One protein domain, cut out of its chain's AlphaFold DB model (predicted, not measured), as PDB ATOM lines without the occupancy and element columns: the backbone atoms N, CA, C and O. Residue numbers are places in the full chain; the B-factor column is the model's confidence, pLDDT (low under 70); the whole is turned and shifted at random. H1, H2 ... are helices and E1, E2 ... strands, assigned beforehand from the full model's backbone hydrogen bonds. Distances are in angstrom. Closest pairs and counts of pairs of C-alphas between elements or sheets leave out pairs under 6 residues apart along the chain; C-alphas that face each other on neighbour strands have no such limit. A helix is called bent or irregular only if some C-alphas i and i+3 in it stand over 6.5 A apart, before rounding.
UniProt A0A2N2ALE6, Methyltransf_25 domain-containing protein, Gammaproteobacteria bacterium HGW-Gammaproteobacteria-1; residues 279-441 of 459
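What this domain is: This is residues 279 to 441 of the 459 residues of the protein "Methyltransf_25 domain-containing protein" of Gammaproteobacteria bacterium HGW-Gammaproteobacteria-1 (UniProt A0A2N2ALE6). A twisted antiparallel sheet of five strands forms a wall, with two helices, H1 and H2, over one of its faces near opposite ends of the strands. H1 is sandwiched between this sheet and the small hairpin E4 E5, while the long hairpin E6 E7 begins beside H1 and reaches far away from the sheet to its turn at residues 376 and 377. The printed part has 163 residues, with three named helices and nine named strands in the order E1 E2 E3 E4 E5 H1 E6 E7 H2 E8 H3 E9; the sheet's order is E1 E2 E3 E9 E8, and the class is mixed, helices and strands. The whole is compact, with a radius of gyration of the C-alphas of 16.3 A, and it spans 44 by 40 by 31 A.

Where its parts are: In the large sheet, E1 is residues 286 to 294, 22.4 A long from first to last C-alpha, and begins at C-alpha 286 (30.383, 22.226, -16.472). E2 is residues 297 to 304, 22.5 A. E3 is residues 310 to 320, 26.9 A, and bends by 56 degrees at residue 316. E9 is residues 432 to 440, 25.2 A, and ends at C-alpha 440 (34.890, 14.331, -28.323). E8 is residues 404 to 410, 20.2 A. H1 is residues 350 to 360, 15.4 A, and H2 is residues 391 to 399, 12.4 A. E4, residues 332 to 335, is 9.8 A, and E5, residues 343 to 346, is 10.2 A. E6, residues 365 to 375, measures 30.4 A and ends at C-alpha 375 (18.048, -11.976, -38.956); E7, residues 378 to 388, measures 30.6 A. H3, residues 415 to 418, is irregular, but only just: C-alphas 415 and 418 are 6.6 A apart.

How they stand to each other: E1, E2 and E3 form a meander, each strand the antiparallel neighbour of the one before, with N 290 and O 301 at 2.8 A and N 302 and O 313 at 2.8 A. E9 is antiparallel to E3, at 163 degrees, with N 435 and O 317 at 2.8 A. E8, an edge strand like E1, is antiparallel to E9, with N 409 and O 434 at 2.8 A. H1 and H2 are on the same face of this sheet, two layers, helices on one face of a sheet. H1 has a height over the sheet of 9.8 A, runs across the strands at 82 degrees to E9 on the local plane, and lies over E9 and, only just, over E3, where 3 of its C-alphas fall. The closest C-alphas of H2 and E9 are those of Tyr 399 and Ala 439, 6.4 A. H3 only grazes the sheet, with residues 415 to 417. In the hairpin E4 and E5, N 333 and O 345 are 2.8 A apart; the closest C-alphas of E5 and H1 are those of Asp 346 and Gly 352, 5.9 A. In the hairpin E6 and E7, N 380 and O 372 are 2.7 A apart; the closest C-alphas of E7 and E8 are those of Ser 386 and Leu 406, 6.7 A. H1 and H2 are apart. In H1 and H2 every O i to N i+4 pair is within hydrogen-bond range; H3 is too short for such a pair.

The domain as a whole: The two C-alphas farthest apart, those of Gly 296 and Glu 376, are 49.6 A apart. The printed part has no cut. The links E3 to E4, 11 residues, and H3 to E9, 13 residues, are long. The mean pLDDT of the printed part is 71.0, and 67 residues are under 70, among them residues 279 to 284, 304 to 310, 370 to 381 and 403 to 425.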
ATOM      1  N   VAL A 279      25.322  12.475 -19.054       48.28
ATOM      2  CA  VAL A 279      25.595  11.837 -20.352       48.28
ATOM      3  C   VAL A 279      26.104  10.443 -20.046       48.28
ATOM      4  O   VAL A 279      27.076  10.307 -19.301       48.28
ATOM      5  N   TRP A 280      25.424   9.429 -20.581       48.72
ATOM      6  CA  TRP A 280      25.728   8.012 -20.344       48.72
ATOM      7  C   TRP A 280      25.802   7.631 -18.854       48.72
ATOM      8  O   TRP A 280      26.646   6.847 -18.444       48.72
ATOM      9  N   GLY A 281      24.924   8.205 -18.024       48.38
ATOM     10  CA  GLY A 281      24.850   7.881 -16.592       48.38
ATOM     11  C   GLY A 281      25.860   8.617 -15.700       48.38
ATOM     12  O   GLY A 281      25.848   8.446 -14.480       48.38
ATOM     13  N   TYR A 282      26.722   9.466 -16.272       47.19
ATOM     14  CA  TYR A 282      27.720  10.229 -15.522       47.19
ATOM     15  C   TYR A 282      27.294  11.680 -15.323       47.19
ATOM     16  O   TYR A 282      27.066  12.413 -16.289       47.19
ATOM     17  N   LYS A 283      27.252  12.130 -14.062       58.28
ATOM     18  CA  LYS A 283      27.044  13.545 -13.730       58.28
ATOM     19  C   LYS A 283      28.294  14.359 -14.051       58.28
ATOM     20  O   LYS A 283      29.312  14.212 -13.380       58.28
ATOM     21  N   ARG A 284      28.206  15.251 -15.038       62.53
ATOM     22  CA  ARG A 284      29.350  16.044 -15.515       62.53
ATOM     23  C   ARG A 284      29.389  17.435 -14.900       62.53
ATOM     24  O   ARG A 284      28.368  18.116 -14.775       62.53
ATOM     25  N   SER A 285      30.595  17.872 -14.544       72.06
ATOM     26  CA  SER A 285      30.841  19.245 -14.102       72.06
ATOM     27  C   SER A 285      31.046  20.151 -15.314       72.06
ATOM     28  O   SER A 285      31.909  19.892 -16.151       72.06
ATOM     29  N   VAL A 286      30.255  21.218 -15.412       69.81
ATOM     30  CA  VAL A 286      30.383  22.226 -16.472       69.81
ATOM     31  C   VAL A 286      31.435  23.245 -16.046       69.81
ATOM     32  O   VAL A 286      31.227  23.984 -15.087       69.81
ATOM     33  N   LYS A 287      32.559  23.300 -16.767       78.00
ATOM     34  CA  LYS A 287      33.616  24.299 -16.547       78.00
ATOM     35  C   LYS A 287      33.243  25.662 -17.107       78.00
ATOM     36  O   LYS A 287      33.590  26.685 -16.523       78.00
ATOM     37  N   LYS A 288      32.586  25.679 -18.265       77.69
ATOM     38  CA  LYS A 288      32.261  26.904 -18.992       77.69
ATOM     39  C   LYS A 288      30.999  26.692 -19.813       77.69
ATOM     40  O   LYS A 288      30.819  25.628 -20.390       77.69
ATOM     41  N   VAL A 289      30.166  27.723 -19.891       71.50
ATOM     42  CA  VAL A 289      29.088  27.814 -20.878       71.50
ATOM     43  C   VAL A 289      29.450  28.937 -21.839       71.50
ATOM     44  O   VAL A 289      29.705  30.060 -21.403       71.50
ATOM     45  N   SER A 290      29.521  28.625 -23.126       74.56
ATOM     46  CA  SER A 290      29.744  29.594 -24.197       74.56
ATOM     47  C   SER A 290      28.444  29.758 -24.981       74.56
ATOM     48  O   SER A 290      27.763  28.772 -25.241       74.56
ATOM     49  N   LYS A 291      28.102  30.985 -25.381       67.50
ATOM     50  CA  LYS A 291      27.005  31.220 -26.325       67.50
ATOM     51  C   LYS A 291      27.563  31.344 -27.728       67.50
ATOM     52  O   LYS A 291      28.406  32.205 -27.974       67.50
ATOM     53  N   VAL A 292      27.076  30.507 -28.628       70.62
ATOM     54  CA  VAL A 292      27.494  30.459 -30.029       70.62
ATOM     55  C   VAL A 292      26.335  30.946 -30.888       70.62
ATOM     56  O   VAL A 292      25.184  30.633 -30.601       70.62
ATOM     57  N   ARG A 293      26.612  31.751 -31.918       74.06
ATOM     58  CA  ARG A 293      25.582  32.302 -32.805       74.06
ATOM     59  C   ARG A 293      25.813  31.835 -34.236       74.06
ATOM     60  O   ARG A 293      26.898  32.051 -34.764       74.06
ATOM     61  N   LEU A 294      24.779  31.293 -34.874       70.56
ATOM     62  CA  LEU A 294      24.772  30.947 -36.299       70.56
ATOM     63  C   LEU A 294      23.406  31.300 -36.889       70.56
ATOM     64  O   LEU A 294      22.386  31.028 -36.266       70.56
ATOM     65  N   ALA A 295      23.383  31.950 -38.056       68.00
ATOM     66  CA  ALA A 295      22.150  32.302 -38.777       68.00
ATOM     67  C   ALA A 295      21.068  33.017 -37.924       68.00
ATOM     68  O   ALA A 295      19.874  32.878 -38.156       68.00
ATOM     69  N   GLY A 296      21.475  33.801 -36.916       65.75
ATOM     70  CA  GLY A 296      20.549  34.498 -36.010       65.75
ATOM     71  C   GLY A 296      20.047  33.670 -34.820       65.75
ATOM     72  O   GLY A 296      19.475  34.255 -33.903       65.75
ATOM     73  N   LEU A 297      20.331  32.367 -34.786       60.94
ATOM     74  CA  LEU A 297      20.069  31.465 -33.667       60.94
ATOM     75  C   LEU A 297      21.224  31.491 -32.663       60.94
ATOM     76  O   LEU A 297      22.363  31.802 -33.017       60.94
ATOM     77  N   TYR A 298      20.916  31.160 -31.410       63.28
ATOM     78  CA  TYR A 298      21.887  31.063 -30.324       63.28
ATOM     79  C   TYR A 298      21.878  29.651 -29.749       63.28
ATOM     80  O   TYR A 298      20.813  29.127 -29.433       63.28
ATOM     81  N   PHE A 299      23.067  29.092 -29.568       69.12
ATOM     82  CA  PHE A 299      23.297  27.760 -29.030       69.12
ATOM     83  C   PHE A 299      24.129  27.873 -27.757       69.12
ATOM     84  O   PHE A 299      25.106  28.630 -27.708       69.12
ATOM     85  N   ASP A 300      23.739  27.128 -26.729       67.69
ATOM     86  CA  ASP A 300      24.529  27.005 -25.511       67.69
ATOM     87  C   ASP A 300      25.514  25.841 -25.689       67.69
ATOM     88  O   ASP A 300      25.129  24.683 -25.844       67.69
ATOM     89  N   ALA A 301      26.803  26.167 -25.680       70.69
ATOM     90  CA  ALA A 301      27.902  25.217 -25.720       70.69
ATOM     91  C   ALA A 301      28.440  25.011 -24.299       70.69
ATOM     92  O   ALA A 301      29.100  25.876 -23.712       70.69
ATOM     93  N   LEU A 302      28.133  23.855 -23.721       73.00
ATOM     94  CA  LEU A 302      28.616  23.415 -22.421       73.00
ATOM     95  C   LEU A 302      29.996  22.784 -22.601       73.00
ATOM     96  O   LEU A 302      30.141  21.816 -23.341       73.00
ATOM     97  N   HIS A 303      31.009  23.302 -21.914       79.75
ATOM     98  CA  HIS A 303      32.340  22.702 -21.845       79.75
ATOM     99  C   HIS A 303      32.486  21.976 -20.514       79.75
ATOM    100  O   HIS A 303      32.281  22.570 -19.446       79.75
ATOM    101  N   PHE A 304      32.853  20.704 -20.566       69.50
ATOM    102  CA  PHE A 304      32.951  19.873 -19.376       69.50
ATOM    103  C   PHE A 304      34.347  19.885 -18.762       69.50
ATOM    104  O   PHE A 304      35.352  20.215 -19.393       69.50
ATOM    105  N   ALA A 305      34.406  19.562 -17.473       68.19
ATOM    106  CA  ALA A 305      35.656  19.175 -16.847       68.19
ATOM    107  C   ALA A 305      36.149  17.856 -17.466       68.19
ATOM    108  O   ALA A 305      35.317  16.982 -17.711       68.19
ATOM    109  N   PRO A 306      37.469  17.697 -17.687       64.50
ATOM    110  CA  PRO A 306      38.030  16.434 -18.147       64.50
ATOM    111  C   PRO A 306      37.613  15.302 -17.208       64.50
ATOM    112  O   PRO A 306      37.808  15.399 -15.996       64.50
ATOM    113  N   MET A 307      37.010  14.269 -17.779       52.09
ATOM    114  CA  MET A 307      36.551  13.072 -17.072       52.09
ATOM    115  C   MET A 307      36.756  11.844 -17.959       52.09
ATOM    116  O   MET A 307      37.246  10.825 -17.492       52.09
ATOM    117  N   ASP A 308      36.451  11.988 -19.244       58.53
ATOM    118  CA  ASP A 308      36.678  11.029 -20.320       58.53
ATOM    119  C   ASP A 308      36.970  11.802 -21.621       58.53
ATOM    120  O   ASP A 308      37.359  12.973 -21.589       58.53
ATOM    121  N   ASN A 309      36.776  11.160 -22.771       61.22
ATOM    122  CA  ASN A 309      36.944  11.780 -24.077       61.22
ATOM    123  C   ASN A 309      35.821  12.761 -24.459       61.22
ATOM    124  O   ASN A 309      35.863  13.266 -25.569       61.22
ATOM    125  N   VAL A 310      34.827  13.070 -23.619       58.75
ATOM    126  CA  VAL A 310      33.789  14.059 -23.953       58.75
ATOM    127  C   VAL A 310      34.227  15.459 -23.529       58.75
ATOM    128  O   VAL A 310      34.263  15.798 -22.344       58.75
ATOM    129  N   LYS A 311      34.478  16.322 -24.516       73.00
ATOM    130  CA  LYS A 311      34.836  17.733 -24.311       73.00
ATOM    131  C   LYS A 311      33.643  18.593 -23.901       73.00
ATOM    132  O   LYS A 311      33.797  19.551 -23.134       73.00
ATOM    133  N   GLY A 312      32.455  18.281 -24.408       69.88
ATOM    134  CA  GLY A 312      31.268  19.075 -24.125       69.88
ATOM    135  C   GLY A 312      30.065  18.762 -24.998       69.88
ATOM    136  O   GLY A 312      30.112  17.864 -25.837       69.88
ATOM    137  N   LEU A 313      28.995  19.521 -24.768       74.81
ATOM    138  CA  LEU A 313      27.726  19.412 -25.484       74.81
ATOM    139  C   LEU A 313      27.283  20.757 -26.043       74.81
ATOM    140  O   LEU A 313      27.289  21.739 -25.301       74.81
ATOM    141  N   MET A 314      26.802  20.776 -27.282       74.69
ATOM    142  CA  MET A 314      26.101  21.937 -27.828       74.69
ATOM    143  C   MET A 314      24.634  21.598 -28.061       74.69
ATOM    144  O   MET A 314      24.312  20.756 -28.904       74.69
ATOM    145  N   ASP A 315      23.749  22.254 -27.314       69.56
ATOM    146  CA  ASP A 315      22.309  22.072 -27.474       69.56
ATOM    147  C   ASP A 315      21.842  22.747 -28.762       69.56
ATOM    148  O   ASP A 315      22.124  23.922 -28.990       69.56
ATOM    149  N   VAL A 316      21.127  21.992 -29.599       69.19
ATOM    150  CA  VAL A 316      20.652  22.454 -30.911       69.19
ATOM    151  C   VAL A 316      19.188  22.846 -30.845       69.19
ATOM    152  O   VAL A 316      18.800  23.939 -31.253       69.19
ATOM    153  N   LEU A 317      18.361  21.932 -30.347       75.12
ATOM    154  CA  LEU A 317      16.913  22.057 -30.368       75.12
ATOM    155  C   LEU A 317      16.329  21.357 -29.142       75.12
ATOM    156  O   LEU A 317      16.727  20.246 -28.811       75.12
ATOM    157  N   SER A 318      15.352  21.983 -28.487       76.31
ATOM    158  CA  SER A 318      14.540  21.354 -27.445       76.31
ATOM    159  C   SER A 318      13.108  21.863 -27.527       76.31
ATOM    160  O   SER A 318      12.886  23.071 -27.629       76.31
ATOM    161  N   PHE A 319      12.134  20.957 -27.516       75.00
ATOM    162  CA  PHE A 319      10.720  21.310 -27.592       75.00
ATOM    163  C   PHE A 319       9.838  20.264 -26.912       75.00
ATOM    164  O   PHE A 319      10.162  19.077 -26.874       75.00
ATOM    165  N   SER A 320       8.698  20.720 -26.395       77.56
ATOM    166  CA  SER A 320       7.622  19.840 -25.948       77.56
ATOM    167  C   SER A 320       6.706  19.524 -27.125       77.56
ATOM    168  O   SER A 320       6.288  20.429 -27.847       77.56
ATOM    169  N   VAL A 321       6.392  18.250 -27.307       78.19
ATOM    170  CA  VAL A 321       5.492  17.753 -28.345       78.19
ATOM    171  C   VAL A 321       4.065  18.145 -27.982       78.19
ATOM    172  O   VAL A 321       3.573  17.830 -26.896       78.19
ATOM    173  N   THR A 322       3.387  18.843 -28.883       78.06
ATOM    174  CA  THR A 322       1.980  19.226 -28.737       78.06
ATOM    175  C   THR A 322       1.073  18.325 -29.567       78.06
ATOM    176  O   THR A 322       1.518  17.593 -30.449       78.06
ATOM    177  N   THR A 323      -0.236  18.420 -29.342       71.31
ATOM    178  CA  THR A 323      -1.239  17.763 -30.194       71.31
ATOM    179  C   THR A 323      -1.259  18.294 -31.630       71.31
ATOM    180  O   THR A 323      -1.866  17.667 -32.482       71.31
ATOM    181  N   PHE A 324      -0.642  19.447 -31.914       77.00
ATOM    182  CA  PHE A 324      -0.498  19.959 -33.283       77.00
ATOM    183  C   PHE A 324       0.725  19.383 -33.995       77.00
ATOM    184  O   PHE A 324       0.774  19.364 -35.221       77.00
ATOM    185  N   ASP A 325       1.723  18.939 -33.228       75.50
ATOM    186  CA  ASP A 325       2.932  18.335 -33.775       75.50
ATOM    187  C   ASP A 325       2.658  16.906 -34.267       75.50
ATOM    188  O   ASP A 325       3.219  16.501 -35.286       75.50
ATOM    189  N   VAL A 326       1.763  16.179 -33.590       75.25
ATOM    190  CA  VAL A 326       1.389  14.793 -33.909       75.25
ATOM    191  C   VAL A 326      -0.058  14.756 -34.397       75.25
ATOM    192  O   VAL A 326      -0.971  15.064 -33.635       75.25
ATOM    193  N   SER A 327      -0.278  14.386 -35.660       72.75
ATOM    194  CA  SER A 327      -1.611  14.337 -36.277       72.75
ATOM    195  C   SER A 327      -1.732  13.153 -37.233       72.75
ATOM    196  O   SER A 327      -0.772  12.803 -37.915       72.75
ATOM    197  N   SER A 328      -2.937  12.587 -37.341       64.19
ATOM    198  CA  SER A 328      -3.269  11.584 -38.361       64.19
ATOM    199  C   SER A 328      -3.120  12.103 -39.792       64.19
ATOM    200  O   SER A 328      -3.002  11.305 -40.714       64.19
ATOM    201  N   ASP A 329      -3.131  13.425 -39.978       70.44
ATOM    202  CA  ASP A 329      -2.986  14.065 -41.290       70.44
ATOM    203  C   ASP A 329      -1.517  14.208 -41.717       70.44
ATOM    204  O   ASP A 329      -1.224  14.523 -42.871       70.44
ATOM    205  N   VAL A 330      -0.581  13.998 -40.786       75.00
ATOM    206  CA  VAL A 330       0.854  13.967 -41.070       75.00
ATOM    207  C   VAL A 330       1.206  12.529 -41.428       75.00
ATOM    208  O   VAL A 330       1.314  11.676 -40.552       75.00
ATOM    209  N   GLY A 331       1.332  12.268 -42.728       80.38
ATOM    210  CA  GLY A 331       1.851  11.003 -43.242       80.38
ATOM    211  C   GLY A 331       3.376  10.969 -43.238       80.38
ATOM    212  O   GLY A 331       4.042  11.749 -42.547       80.38
ATOM    213  N   ASP A 332       3.929  10.087 -44.059       87.88
ATOM    214  CA  ASP A 332       5.369  10.034 -44.242       87.88
ATOM    215  C   ASP A 332       5.900  11.310 -44.903       87.88
ATOM    216  O   ASP A 332       5.254  11.936 -45.749       87.88
ATOM    217  N   ILE A 333       7.112  11.685 -44.514       87.81
ATOM    218  CA  ILE A 333       7.845  12.815 -45.059       87.81
ATOM    219  C   ILE A 333       9.145  12.335 -45.678       87.81
ATOM    220  O   ILE A 333       9.770  11.376 -45.223       87.81
ATOM    221  N   ALA A 334       9.574  13.051 -46.705       87.69
ATOM    222  CA  ALA A 334      10.807  12.738 -47.378       87.69
ATOM    223  C   ALA A 334      12.036  13.355 -46.696       87.69
ATOM    224  O   ALA A 334      12.018  14.503 -46.235       87.69
ATOM    225  N   VAL A 335      13.124  12.588 -46.673       87.44
ATOM    226  CA  VAL A 335      14.453  13.011 -46.237       87.44
ATOM    227  C   VAL A 335      15.500  12.643 -47.282       87.44
ATOM    228  O   VAL A 335      15.494  11.544 -47.840       87.44
ATOM    229  N   ASN A 336      16.424  13.569 -47.533       80.56
ATOM    230  CA  ASN A 336      17.534  13.354 -48.453       80.56
ATOM    231  C   ASN A 336      18.682  12.660 -47.723       80.56
ATOM    232  O   ASN A 336      19.244  13.206 -46.769       80.56
ATOM    233  N   ILE A 337      19.032  11.461 -48.181       80.38
ATOM    234  CA  ILE A 337      20.217  10.745 -47.715       80.38
ATOM    235  C   ILE A 337      21.418  11.250 -48.511       80.38
ATOM    236  O   ILE A 337      21.371  11.303 -49.740       80.38
ATOM    237  N   GLN A 338      22.497  11.618 -47.820       66.69
ATOM    238  CA  GLN A 338      23.732  12.067 -48.461       66.69
ATOM    239  C   GLN A 338      24.204  11.011 -49.484       66.69
ATOM    240  O   GLN A 338      24.391   9.849 -49.126       66.69
ATOM    241  N   ASP A 339      24.356  11.419 -50.748       60.50
ATOM    242  CA  ASP A 339      24.820  10.602 -51.883       60.50
ATOM    243  C   ASP A 339      23.885   9.459 -52.360       60.50
ATOM    244  O   ASP A 339      24.330   8.585 -53.106       60.50
ATOM    245  N   MET A 340      22.589   9.457 -51.996       61.22
ATOM    246  CA  MET A 340      21.606   8.437 -52.423       61.22
ATOM    247  C   MET A 340      20.197   8.998 -52.723       61.22
ATOM    248  O   MET A 340      19.948  10.197 -52.638       61.22
ATOM    249  N   GLU A 341      19.272   8.109 -53.114       73.75
ATOM    250  CA  GLU A 341      17.842   8.395 -53.303       73.75
ATOM    251  C   GLU A 341      17.149   8.905 -52.023       73.75
ATOM    252  O   GLU A 341      17.518   8.551 -50.900       73.75
ATOM    253  N   GLU A 342      16.087   9.684 -52.225       80.56
ATOM    254  CA  GLU A 342      15.155  10.157 -51.198       80.56
ATOM    255  C   GLU A 342      14.567   8.978 -50.391       80.56
ATOM    256  O   GLU A 342      14.329   7.879 -50.914       80.56
ATOM    257  N   ARG A 343      14.362   9.182 -49.086       83.62
ATOM    258  CA  ARG A 343      13.764   8.189 -48.182       83.62
ATOM    259  C   ARG A 343      12.531   8.743 -47.499       83.62
ATOM    260  O   ARG A 343      12.478   9.918 -47.166       83.62
ATOM    261  N   SER A 344      11.570   7.860 -47.266       85.94
ATOM    262  CA  SER A 344      10.342   8.147 -46.533       85.94
ATOM    263  C   SER A 344      10.546   7.801 -45.058       85.94
ATOM    264  O   SER A 344      10.977   6.687 -44.761       85.94
ATOM    265  N   ILE A 345      10.258   8.731 -44.152       85.56
ATOM    266  CA  ILE A 345      10.189   8.487 -42.703       85.56
ATOM    267  C   ILE A 345       8.825   8.937 -42.179       85.56
ATOM    268  O   ILE A 345       8.255   9.891 -42.704       85.56
ATOM    269  N   ASP A 346       8.311   8.309 -41.123       83.06
ATOM    270  CA  ASP A 346       7.031   8.715 -40.532       83.06
ATOM    271  C   ASP A 346       7.146  10.148 -39.975       83.06
ATOM    272  O   ASP A 346       8.012  10.445 -39.144       83.06
ATOM    273  N   GLY A 347       6.281  11.066 -40.418       85.44
ATOM    274  CA  GLY A 347       6.302  12.464 -39.986       85.44
ATOM    275  C   GLY A 347       5.922  12.685 -38.513       85.44
ATOM    276  O   GLY A 347       6.230  13.749 -37.958       85.44
ATOM    277  N   ASN A 348       5.293  11.698 -37.871       81.75
ATOM    278  CA  ASN A 348       4.990  11.651 -36.438       81.75
ATOM    279  C   ASN A 348       6.082  10.948 -35.614       81.75
ATOM    280  O   ASN A 348       6.022  10.952 -34.377       81.75
ATOM    281  N   SER A 349       7.093  10.369 -36.268       84.25
ATOM    282  CA  SER A 349       8.269   9.868 -35.565       84.25
ATOM    283  C   SER A 349       9.056  11.003 -34.911       84.25
ATOM    284  O   SER A 349       8.980  12.171 -35.304       84.25
ATOM    285  N   VAL A 350       9.876  10.660 -33.924       84.38
ATOM    286  CA  VAL A 350      10.829  11.571 -33.293       84.38
ATOM    287  C   VAL A 350      11.737  12.187 -34.358       84.38
ATOM    288  O   VAL A 350      11.948  13.401 -34.335       84.38
ATOM    289  N   LEU A 351      12.224  11.401 -35.327       85.00
ATOM    290  CA  LEU A 351      13.058  11.923 -36.413       85.00
ATOM    291  C   LEU A 351      12.274  12.843 -37.360       85.00
ATOM    292  O   LEU A 351      12.804  13.875 -37.773       85.00
ATOM    293  N   GLY A 352      11.009  12.526 -37.643       89.62
ATOM    294  CA  GLY A 352      10.121  13.348 -38.466       89.62
ATOM    295  C   GLY A 352       9.756  14.685 -37.814       89.62
ATOM    296  O   GLY A 352       9.696  15.726 -38.475       89.62
ATOM    297  N   LEU A 353       9.593  14.701 -36.490       89.38
ATOM    298  CA  LEU A 353       9.435  15.934 -35.723       89.38
ATOM    299  C   LEU A 353      10.713  16.772 -35.717       89.38
ATOM    300  O   LEU A 353      10.647  17.980 -35.947       89.38
ATOM    301  N   VAL A 354      11.872  16.145 -35.494       87.12
ATOM    302  CA  VAL A 354      13.173  16.828 -35.534       87.12
ATOM    303  C   VAL A 354      13.413  17.457 -36.911       87.12
ATOM    304  O   VAL A 354      13.734  18.644 -36.965       87.12
ATOM    305  N   GLN A 355      13.158  16.725 -38.002       91.69
ATOM    306  CA  GLN A 355      13.217  17.221 -39.387       91.69
ATOM    307  C   GLN A 355      12.422  18.522 -39.550       91.69
ATOM    308  O   GLN A 355      12.969  19.566 -39.911       91.69
ATOM    309  N   ARG A 356      11.122  18.495 -39.226       90.75
ATOM    310  CA  ARG A 356      10.228  19.649 -39.412       90.75
ATOM    311  C   ARG A 356      10.643  20.855 -38.570       90.75
ATOM    312  O   ARG A 356      10.548  21.990 -39.037       90.75
ATOM    313  N   LYS A 357      11.106  20.629 -37.339       87.31
ATOM    314  CA  LYS A 357      11.557  21.712 -36.454       87.31
ATOM    315  C   LYS A 357      12.875  22.329 -36.922       87.31
ATOM    316  O   LYS A 357      12.984  23.549 -36.888       87.31
ATOM    317  N   LEU A 358      13.837  21.528 -37.387       85.31
ATOM    318  CA  LEU A 358      15.096  22.039 -37.942       85.31
ATOM    319  C   LEU A 358      14.847  22.880 -39.198       85.31
ATOM    320  O   LEU A 358      15.283  24.030 -39.253       85.31
ATOM    321  N   LEU A 359      14.044  22.376 -40.140       89.12
ATOM    322  CA  LEU A 359      13.690  23.120 -41.353       89.12
ATOM    323  C   LEU A 359      12.931  24.417 -41.041       89.12
ATOM    324  O   LEU A 359      13.211  25.454 -41.638       89.12
ATOM    325  N   GLY A 360      12.022  24.399 -40.059       82.88
ATOM    326  CA  GLY A 360      11.327  25.604 -39.590       82.88
ATOM    327  C   GLY A 360      12.255  26.664 -38.978       82.88
ATOM    328  O   GLY A 360      11.897  27.839 -38.934       82.88
ATOM    329  N   LEU A 361      13.450  26.263 -38.535       78.81
ATOM    330  CA  LEU A 361      14.511  27.143 -38.041       78.81
ATOM    331  C   LEU A 361      15.525  27.534 -39.130       78.81
ATOM    332  O   LEU A 361      16.470  28.262 -38.838       78.81
ATOM    333  N   GLY A 362      15.348  27.062 -40.369       82.12
ATOM    334  CA  GLY A 362      16.311  27.254 -41.455       82.12
ATOM    335  C   GLY A 362      17.606  26.452 -41.283       82.12
ATOM    336  O   GLY A 362      18.620  26.812 -41.873       82.12
ATOM    337  N   LEU A 363      17.589  25.401 -40.457       83.06
ATOM    338  CA  LEU A 363      18.700  24.467 -40.283       83.06
ATOM    339  C   LEU A 363      18.467  23.246 -41.171       83.06
ATOM    340  O   LEU A 363      17.410  22.625 -41.093       83.06
ATOM    341  N   GLU A 364      19.452  22.903 -41.997       90.12
ATOM    342  CA  GLU A 364      19.345  21.807 -42.963       90.12
ATOM    343  C   GLU A 364      19.958  20.513 -42.392       90.12
ATOM    344  O   GLU A 364      21.177  20.428 -42.234       90.12
ATOM    345  N   PRO A 365      19.142  19.510 -42.027       89.25
ATOM    346  CA  PRO A 365      19.623  18.225 -41.528       89.25
ATOM    347  C   PRO A 365      20.213  17.344 -42.636       89.25
ATOM    348  O   PRO A 365      19.705  17.295 -43.752       89.25
ATOM    349  N   ILE A 366      21.255  16.587 -42.289       83.12
ATOM    350  CA  ILE A 366      21.966  15.661 -43.172       83.12
ATOM    351  C   ILE A 366      21.759  14.238 -42.661       83.12
ATOM    352  O   ILE A 366      22.209  13.872 -41.567       83.12
ATOM    353  N   TYR A 367      21.120  13.407 -43.479       83.06
ATOM    354  CA  TYR A 367      20.812  12.023 -43.139       83.06
ATOM    355  C   TYR A 367      21.766  11.040 -43.804       83.06
ATOM    356  O   TYR A 367      22.263  11.262 -44.910       83.06
ATOM    357  N   ARG A 368      21.981   9.911 -43.130       77.56
ATOM    358  CA  ARG A 368      22.699   8.751 -43.658       77.56
ATOM    359  C   ARG A 368      21.864   7.497 -43.483       77.56
ATOM    360  O   ARG A 368      21.004   7.420 -42.608       77.56
ATOM    361  N   GLU A 369      22.151   6.512 -44.320       74.75
ATOM    362  CA  GLU A 369      21.581   5.178 -44.211       74.75
ATOM    363  C   GLU A 369      22.644   4.217 -43.666       74.75
ATOM    364  O   GLU A 369      23.837   4.340 -43.948       74.75
ATOM    365  N   SER A 370      22.212   3.251 -42.865       66.00
ATOM    366  CA  SER A 370      23.009   2.079 -42.521       66.00
ATOM    367  C   SER A 370      22.195   0.821 -42.772       66.00
ATOM    368  O   SER A 370      20.982   0.809 -42.575       66.00
ATOM    369  N   ILE A 371      22.866  -0.239 -43.209       64.69
ATOM    370  CA  ILE A 371      22.251  -1.547 -43.401       64.69
ATOM    371  C   ILE A 371      22.661  -2.419 -42.219       64.69
ATOM    372  O   ILE A 371      23.850  -2.660 -41.989       64.69
ATOM    373  N   VAL A 372      21.679  -2.870 -41.451       53.19
ATOM    374  CA  VAL A 372      21.866  -3.705 -40.267       53.19
ATOM    375  C   VAL A 372      21.200  -5.050 -40.528       53.19
ATOM    376  O   VAL A 372      20.058  -5.097 -40.959       53.19
ATOM    377  N   SER A 373      21.910  -6.157 -40.306       48.69
ATOM    378  CA  SER A 373      21.291  -7.487 -40.388       48.69
ATOM    379  C   SER A 373      20.250  -7.613 -39.274       48.69
ATOM    380  O   SER A 373      20.580  -7.404 -38.102       48.69
ATOM    381  N   ALA A 374      19.005  -7.884 -39.662       49.22
ATOM    382  CA  ALA A 374      17.890  -8.072 -38.745       49.22
ATOM    383  C   ALA A 374      17.842  -9.531 -38.259       49.22
ATOM    384  O   ALA A 374      17.806  -9.732 -37.046       49.22
ATOM    385  N   GLU A 375      17.952 -10.511 -39.177       46.12
ATOM    386  CA  GLU A 375      18.048 -11.976 -38.956       46.12
ATOM    387  C   GLU A 375      18.774 -12.676 -40.148       46.12
ATOM    388  O   GLU A 375      19.253 -11.984 -41.050       46.12
ATOM    389  N   GLU A 376      18.927 -14.018 -40.147       42.16
ATOM    390  CA  GLU A 376      19.555 -14.782 -41.256       42.16
ATOM    391  C   GLU A 376      18.906 -14.411 -42.610       42.16
ATOM    392  O   GLU A 376      17.708 -14.594 -42.799       42.16
ATOM    393  N   ASP A 377      19.713 -13.861 -43.527       48.81
ATOM    394  CA  ASP A 377      19.353 -13.341 -44.860       48.81
ATOM    395  C   ASP A 377      18.422 -12.104 -44.931       48.81
ATOM    396  O   ASP A 377      18.108 -11.646 -46.034       48.81
ATOM    397  N   GLU A 378      18.066 -11.471 -43.803       44.59
ATOM    398  CA  GLU A 378      17.304 -10.210 -43.781       44.59
ATOM    399  C   GLU A 378      18.150  -8.994 -43.366       44.59
ATOM    400  O   GLU A 378      18.844  -8.976 -42.341       44.59
ATOM    401  N   PHE A 379      18.053  -7.925 -44.160       57.28
ATOM    402  CA  PHE A 379      18.731  -6.651 -43.934       57.28
ATOM    403  C   PHE A 379      17.711  -5.539 -43.679       57.28
ATOM    404  O   PHE A 379      16.885  -5.229 -44.535       57.28
ATOM    405  N   GLU A 380      17.814  -4.887 -42.526       62.78
ATOM    406  CA  GLU A 380      17.060  -3.688 -42.183       62.78
ATOM    407  C   GLU A 380      17.876  -2.440 -42.537       62.78
ATOM    408  O   GLU A 380      19.014  -2.257 -42.097       62.78
ATOM    409  N   ARG A 381      17.285  -1.552 -43.337       69.06
ATOM    410  CA  ARG A 381      17.846  -0.228 -43.621       69.06
ATOM    411  C   ARG A 381      17.390   0.746 -42.548       69.06
ATOM    412  O   ARG A 381      16.204   0.823 -42.250       69.06
ATOM    413  N   ARG A 382      18.331   1.498 -41.989       71.12
ATOM    414  CA  ARG A 382      18.084   2.461 -40.915       71.12
ATOM    415  C   ARG A 382      18.538   3.841 -41.343       71.12
ATOM    416  O   ARG A 382      19.712   4.012 -41.687       71.12
ATOM    417  N   VAL A 383      17.628   4.808 -41.285       74.12
ATOM    418  CA  VAL A 383      17.928   6.217 -41.527       74.12
ATOM    419  C   VAL A 383      18.280   6.872 -40.199       74.12
ATOM    420  O   VAL A 383      17.598   6.694 -39.196       74.12
ATOM    421  N   TYR A 384      19.360   7.639 -40.166       70.94
ATOM    422  CA  TYR A 384      19.722   8.403 -38.981       70.94
ATOM    423  C   TYR A 384      20.201   9.795 -39.360       70.94
ATOM    424  O   TYR A 384      20.793  10.015 -40.420       70.94
ATOM    425  N   LEU A 385      19.920  10.749 -38.474       76.38
ATOM    426  CA  LEU A 385      20.426  12.106 -38.588       76.38
ATOM    427  C   LEU A 385      21.915  12.091 -38.242       76.38
ATOM    428  O   LEU A 385      22.289  11.805 -37.106       76.38
ATOM    429  N   SER A 386      22.754  12.351 -39.236       72.06
ATOM    430  CA  SER A 386      24.209  12.266 -39.104       72.06
ATOM    431  C   SER A 386      24.853  13.606 -38.779       72.06
ATOM    432  O   SER A 386      25.841  13.647 -38.051       72.06
ATOM    433  N   ASP A 387      24.291  14.693 -39.307       77.75
ATOM    434  CA  ASP A 387      24.799  16.043 -39.107       77.75
ATOM    435  C   ASP A 387      23.714  17.083 -39.434       77.75
ATOM    436  O   ASP A 387      22.611  16.744 -39.865       77.75
ATOM    437  N   ILE A 388      24.027  18.359 -39.237       83.44
ATOM    438  CA  ILE A 388      23.250  19.518 -39.675       83.44
ATOM    439  C   ILE A 388      24.231  20.433 -40.401       83.44
ATOM    440  O   ILE A 388      25.281  20.782 -39.855       83.44
ATOM    441  N   PHE A 389      23.889  20.820 -41.629       85.94
ATOM    442  CA  PHE A 389      24.745  21.611 -42.503       85.94
ATOM    443  C   PHE A 389      25.270  22.865 -41.785       85.94
ATOM    444  O   PHE A 389      24.507  23.584 -41.133       85.94
ATOM    445  N   VAL A 390      26.585  23.106 -41.879       84.44
ATOM    446  CA  VAL A 390      27.363  24.161 -41.183       84.44
ATOM    447  C   VAL A 390      27.468  23.999 -39.660       84.44
ATOM    448  O   VAL A 390      28.473  24.394 -39.069       84.44
ATOM    449  N   LEU A 391      26.468  23.420 -38.996       80.06
ATOM    450  CA  LEU A 391      26.452  23.320 -37.539       80.06
ATOM    451  C   LEU A 391      27.474  22.301 -37.022       80.06
ATOM    452  O   LEU A 391      28.117  22.570 -36.009       80.06
ATOM    453  N   GLY A 392      27.680  21.192 -37.738       77.00
ATOM    454  CA  GLY A 392      28.739  20.226 -37.432       77.00
ATOM    455  C   GLY A 392      30.123  20.876 -37.392       77.00
ATOM    456  O   GLY A 392      30.831  20.754 -36.392       77.00
ATOM    457  N   ASP A 393      30.479  21.642 -38.427       85.75
ATOM    458  CA  ASP A 393      31.756  22.369 -38.504       85.75
ATOM    459  C   ASP A 393      31.891  23.413 -37.389       85.75
ATOM    460  O   ASP A 393      32.927  23.508 -36.734       85.75
ATOM    461  N   LEU A 394      30.805  24.125 -37.075       87.00
ATOM    462  CA  LEU A 394      30.794  25.072 -35.963       87.00
ATOM    463  C   LEU A 394      31.085  24.395 -34.617       87.00
ATOM    464  O   LEU A 394      31.826  24.941 -33.801       87.00
ATOM    465  N   VAL A 395      30.520  23.211 -34.359       73.94
ATOM    466  CA  VAL A 395      30.805  22.445 -33.132       73.94
ATOM    467  C   VAL A 395      32.276  22.047 -33.091       73.94
ATOM    468  O   VAL A 395      32.926  22.199 -32.053       73.94
ATOM    469  N   ARG A 396      32.813  21.563 -34.216       86.50
ATOM    470  CA  ARG A 396      34.227  21.190 -34.341       86.50
ATOM    471  C   ARG A 396      35.142  22.357 -33.986       86.50
ATOM    472  O   ARG A 396      36.066  22.176 -33.195       86.50
ATOM    473  N   ASP A 397      34.821  23.555 -34.458       90.88
ATOM    474  CA  ASP A 397      35.565  24.775 -34.142       90.88
ATOM    475  C   ASP A 397      35.445  25.162 -32.659       90.88
ATOM    476  O   ASP A 397      36.452  25.403 -31.986       90.88
ATOM    477  N   VAL A 398      34.220  25.169 -32.115       88.06
ATOM    478  CA  VAL A 398      33.928  25.571 -30.724       88.06
ATOM    479  C   VAL A 398      34.665  24.703 -29.704       88.06
ATOM    480  O   VAL A 398      35.133  25.210 -28.679       88.06
ATOM    481  N   TYR A 399      34.768  23.401 -29.968       83.06
ATOM    482  CA  TYR A 399      35.434  22.445 -29.080       83.06
ATOM    483  C   TYR A 399      36.859  22.091 -29.512       83.06
ATOM    484  O   TYR A 399      37.546  21.352 -28.796       83.06
ATOM    485  N   SER A 400      37.306  22.628 -30.650       89.25
ATOM    486  CA  SER A 400      38.582  22.302 -31.288       89.25
ATOM    487  C   SER A 400      38.758  20.781 -31.391       89.25
ATOM    488  O   SER A 400      39.600  20.195 -30.705       89.25
ATOM    489  N   THR A 401      37.863  20.137 -32.147       76.94
ATOM    490  CA  THR A 401      37.848  18.685 -32.373       76.94
ATOM    491  C   THR A 401      37.318  18.305 -33.750       76.94
ATOM    492  O   THR A 401      36.332  18.851 -34.226       76.94
ATOM    493  N   ALA A 402      37.902  17.281 -34.352       71.38
ATOM    494  CA  ALA A 402      37.482  16.587 -35.554       71.38
ATOM    495  C   ALA A 402      36.530  15.420 -35.251       71.38
ATOM    496  O   ALA A 402      36.118  14.708 -36.169       71.38
ATOM    497  N   ARG A 403      36.102  15.222 -33.996       65.38
ATOM    498  CA  ARG A 403      35.147  14.174 -33.604       65.38
ATOM    499  C   ARG A 403      33.922  14.769 -32.917       65.38
ATOM    500  O   ARG A 403      33.988  15.210 -31.771       65.38
ATOM    501  N   VAL A 404      32.789  14.724 -33.610       62.94
ATOM    502  CA  VAL A 404      31.480  15.103 -33.066       62.94
ATOM    503  C   VAL A 404      30.458  14.016 -33.381       62.94
ATOM    504  O   VAL A 404      30.551  13.356 -34.415       62.94
ATOM    505  N   GLY A 405      29.508  13.823 -32.476       62.19
ATOM    506  CA  GLY A 405      28.326  12.990 -32.673       62.19
ATOM    507  C   GLY A 405      27.066  13.791 -32.379       62.19
ATOM    508  O   GLY A 405      27.131  14.825 -31.716       62.19
ATOM    509  N   LEU A 406      25.921  13.318 -32.853       64.81
ATOM    510  CA  LEU A 406      24.637  13.981 -32.666       64.81
ATOM    511  C   LEU A 406      23.677  13.021 -31.966       64.81
ATOM    512  O   LEU A 406      23.491  11.892 -32.415       64.81
ATOM    513  N   LEU A 407      23.103  13.457 -30.846       63.38
ATOM    514  CA  LEU A 407      22.218  12.646 -30.014       63.38
ATOM    515  C   LEU A 407      20.825  13.260 -29.943       63.38
ATOM    516  O   LEU A 407      20.670  14.477 -29.821       63.38
ATOM    517  N   ILE A 408      19.819  12.389 -29.955       66.56
ATOM    518  CA  ILE A 408      18.424  12.739 -29.702       66.56
ATOM    519  C   ILE A 408      18.031  12.156 -28.347       66.56
ATOM    520  O   ILE A 408      18.370  11.017 -28.037       66.56
ATOM    521  N   PHE A 409      17.289  12.921 -27.554       64.62
ATOM    522  CA  PHE A 409      16.700  12.479 -26.297       64.62
ATOM    523  C   PHE A 409      15.192  12.730 -26.301       64.62
ATOM    524  O   PHE A 409      14.734  13.769 -26.769       64.62
ATOM    525  N   VAL A 410      14.434  11.802 -25.725       68.81
ATOM    526  CA  VAL A 410      13.009  11.912 -25.407       68.81
ATOM    527  C   VAL A 410      12.872  11.845 -23.890       68.81
ATOM    528  O   VAL A 410      13.307  10.891 -23.247       68.81
ATOM    529  N   ASN A 411      12.304  12.892 -23.295       66.44
ATOM    530  CA  ASN A 411      12.154  13.062 -21.848       66.44
ATOM    531  C   ASN A 411      13.476  12.921 -21.068       66.44
ATOM    532  O   ASN A 411      13.487  12.447 -19.936       66.44
ATOM    533  N   GLY A 412      14.590  13.357 -21.668       57.25
ATOM    534  CA  GLY A 412      15.926  13.292 -21.063       57.25
ATOM    535  C   GLY A 412      16.638  11.941 -21.206       57.25
ATOM    536  O   GLY A 412      17.694  11.755 -20.609       57.25
ATOM    537  N   HIS A 413      16.095  11.016 -22.000       58.84
ATOM    538  CA  HIS A 413      16.670   9.694 -22.250       58.84
ATOM    539  C   HIS A 413      16.827   9.443 -23.751       58.84
ATOM    540  O   HIS A 413      16.007   9.906 -24.532       58.84
ATOM    541  N   GLU A 414      17.860   8.715 -24.174       56.09
ATOM    542  CA  GLU A 414      17.991   8.315 -25.581       56.09
ATOM    543  C   GLU A 414      16.770   7.457 -25.987       56.09
ATOM    544  O   GLU A 414      16.431   6.515 -25.254       56.09
ATOM    545  N   PRO A 415      16.071   7.778 -27.096       48.84
ATOM    546  CA  PRO A 415      14.852   7.095 -27.493       48.84
ATOM    547  C   PRO A 415      15.114   5.604 -27.647       48.84
ATOM    548  O   PRO A 415      15.960   5.182 -28.435       48.84
ATOM    549  N   ILE A 416      14.395   4.808 -26.852       42.59
ATOM    550  CA  ILE A 416      14.459   3.342 -26.867       42.59
ATOM    551  C   ILE A 416      15.908   2.810 -26.773       42.59
ATOM    552  O   ILE A 416      16.190   1.712 -27.228       42.59
ATOM    553  N   LYS A 417      16.851   3.588 -26.207       43.72
ATOM    554  CA  LYS A 417      18.259   3.192 -25.997       43.72
ATOM    555  C   LYS A 417      18.951   2.614 -27.255       43.72
ATOM    556  O   LYS A 417      19.805   1.737 -27.137       43.72
ATOM    557  N   GLY A 418      18.554   3.063 -28.453       39.84
ATOM    558  CA  GLY A 418      19.095   2.596 -29.741       39.84
ATOM    559  C   GLY A 418      18.497   1.288 -30.295       39.84
ATOM    560  O   GLY A 418      19.043   0.718 -31.243       39.84
ATOM    561  N   GLU A 419      17.399   0.792 -29.717       33.50
ATOM    562  CA  GLU A 419      16.744  -0.470 -30.104       33.50
ATOM    563  C   GLU A 419      15.929  -0.372 -31.398       33.50
ATOM    564  O   GLU A 419      15.967  -1.302 -32.207       33.50
ATOM    565  N   LEU A 420      15.246   0.756 -31.618       39.28
ATOM    566  CA  LEU A 420      14.600   1.086 -32.888       39.28
ATOM    567  C   LEU A 420      15.303   2.281 -33.540       39.28
ATOM    568  O   LEU A 420      15.793   3.168 -32.829       39.28
ATOM    569  N   PRO A 421      15.340   2.332 -34.879       54.22
ATOM    570  CA  PRO A 421      15.696   3.545 -35.604       54.22
ATOM    571  C   PRO A 421      14.819   4.719 -35.132       54.22
ATOM    572  O   PRO A 421      13.625   4.547 -34.888       54.22
ATOM    573  N   VAL A 422      15.395   5.910 -34.940       53.34
ATOM    574  CA  VAL A 422      14.669   7.066 -34.364       53.34
ATOM    575  C   VAL A 422      13.497   7.517 -35.259       53.34
ATOM    576  O   VAL A 422      12.519   8.080 -34.771       53.34
ATOM    577  N   ASP A 423      13.568   7.219 -36.553       58.81
ATOM    578  CA  ASP A 423      12.508   7.344 -37.564       58.81
ATOM    579  C   ASP A 423      11.316   6.403 -37.357       58.81
ATOM    580  O   ASP A 423      10.262   6.622 -37.943       58.81
ATOM    581  N   GLN A 424      11.443   5.399 -36.491       62.47
ATOM    582  CA  GLN A 424      10.363   4.479 -36.126       62.47
ATOM    583  C   GLN A 424       9.837   4.720 -34.701       62.47
ATOM    584  O   GLN A 424       8.872   4.088 -34.269       62.47
ATOM    585  N   VAL A 425      10.452   5.633 -33.943       69.00
ATOM    586  CA  VAL A 425       9.998   5.986 -32.594       69.00
ATOM    587  C   VAL A 425       8.911   7.040 -32.699       69.00
ATOM    588  O   VAL A 425       9.208   8.180 -33.029       69.00
ATOM    589  N   LEU A 426       7.664   6.697 -32.386       77.38
ATOM    590  CA  LEU A 426       6.573   7.673 -32.363       77.38
ATOM    591  C   LEU A 426       6.641   8.554 -31.116       77.38
ATOM    592  O   LEU A 426       6.817   8.064 -29.999       77.38
ATOM    593  N   ALA A 427       6.464   9.857 -31.310       70.69
ATOM    594  CA  ALA A 427       6.364  10.809 -30.214       70.69
ATOM    595  C   ALA A 427       4.916  10.952 -29.732       70.69
ATOM    596  O   ALA A 427       3.970  10.885 -30.517       70.69
ATOM    597  N   SER A 428       4.738  11.201 -28.438       73.62
ATOM    598  CA  SER A 428       3.434  11.459 -27.830       73.62
ATOM    599  C   SER A 428       3.310  12.914 -27.374       73.62
ATOM    600  O   SER A 428       4.283  13.492 -26.883       73.62
ATOM    601  N   PRO A 429       2.113  13.529 -27.454       72.38
ATOM    602  CA  PRO A 429       1.873  14.826 -26.833       72.38
ATOM    603  C   PRO A 429       2.282  14.829 -25.352       72.38
ATOM    604  O   PRO A 429       1.862  13.969 -24.577       72.38
ATOM    605  N   GLY A 430       3.095  15.811 -24.962       62.81
ATOM    606  CA  GLY A 430       3.700  15.920 -23.633       62.81
ATOM    607  C   GLY A 430       5.150  15.431 -23.545       62.81
ATOM    608  O   GLY A 430       5.829  15.788 -22.580       62.81
ATOM    609  N   ASP A 431       5.647  14.691 -24.541       76.19
ATOM    610  CA  ASP A 431       7.064  14.337 -24.618       76.19
ATOM    611  C   ASP A 431       7.935  15.581 -24.796       76.19
ATOM    612  O   ASP A 431       7.556  16.541 -25.463       76.19
ATOM    613  N   ASN A 432       9.132  15.564 -24.219       75.50
ATOM    614  CA  ASN A 432      10.142  16.595 -24.428       75.50
ATOM    615  C   ASN A 432      11.267  16.024 -25.277       75.50
ATOM    616  O   ASN A 432      12.016  15.172 -24.805       75.50
ATOM    617  N   ILE A 433      11.392  16.495 -26.513       77.62
ATOM    618  CA  ILE A 433      12.434  16.056 -27.440       77.62
ATOM    619  C   ILE A 433      13.580  17.059 -27.397       77.62
ATOM    620  O   ILE A 433      13.353  18.271 -27.422       77.62
ATOM    621  N   SER A 434      14.816  16.567 -27.353       70.50
ATOM    622  CA  SER A 434      16.005  17.400 -27.504       70.50
ATOM    623  C   SER A 434      17.052  16.789 -28.418       70.50
ATOM    624  O   SER A 434      17.276  15.586 -28.380       70.50
ATOM    625  N   LEU A 435      17.718  17.647 -29.182       75.19
ATOM    626  CA  LEU A 435      18.805  17.332 -30.093       75.19
ATOM    627  C   LEU A 435      20.066  18.072 -29.640       75.19
ATOM    628  O   LEU A 435      20.040  19.296 -29.481       75.19
ATOM    629  N   THR A 436      21.158  17.336 -29.462       70.25
ATOM    630  CA  THR A 436      22.391  17.856 -28.867       70.25
ATOM    631  C   THR A 436      23.606  17.257 -29.568       70.25
ATOM    632  O   THR A 436      23.691  16.041 -29.740       70.25
ATOM    633  N   TYR A 437      24.576  18.094 -29.939       73.88
ATOM    634  CA  TYR A 437      25.891  17.614 -30.362       73.88
ATOM    635  C   TYR A 437      26.738  17.228 -29.159       73.88
ATOM    636  O   TYR A 437      26.774  17.946 -28.163       73.88
ATOM    637  N   VAL A 438      27.491  16.145 -29.302       66.50
ATOM    638  CA  VAL A 438      28.543  15.715 -28.385       66.50
ATOM    639  C   VAL A 438      29.885  15.929 -29.067       66.50
ATOM    640  O   VAL A 438      30.135  15.364 -30.129       66.50
ATOM    641  N   ALA A 439      30.759  16.719 -28.453       71.44
ATOM    642  CA  ALA A 439      32.124  16.927 -28.918       71.44
ATOM    643  C   ALA A 439      33.087  16.011 -28.159       71.44
ATOM    644  O   ALA A 439      33.066  15.974 -26.925       71.44
ATOM    645  N   LEU A 440      33.942  15.293 -28.886       64.31
ATOM    646  CA  LEU A 440      34.890  14.331 -28.323       64.31
ATOM    647  C   LEU A 440      36.331  14.840 -28.439       64.31
ATOM    648  O   LEU A 440      36.613  15.679 -29.280       64.31
ATOM    649  N   ASP A 441      37.257  14.380 -27.608       66.25
ATOM    650  CA  ASP A 441      38.681  14.702 -27.721       66.25
ATOM    651  C   ASP A 441      39.378  13.785 -28.739       66.25
ATOM    652  O   ASP A 441      39.068  12.596 -28.837       66.25
TER     653      ASP A 441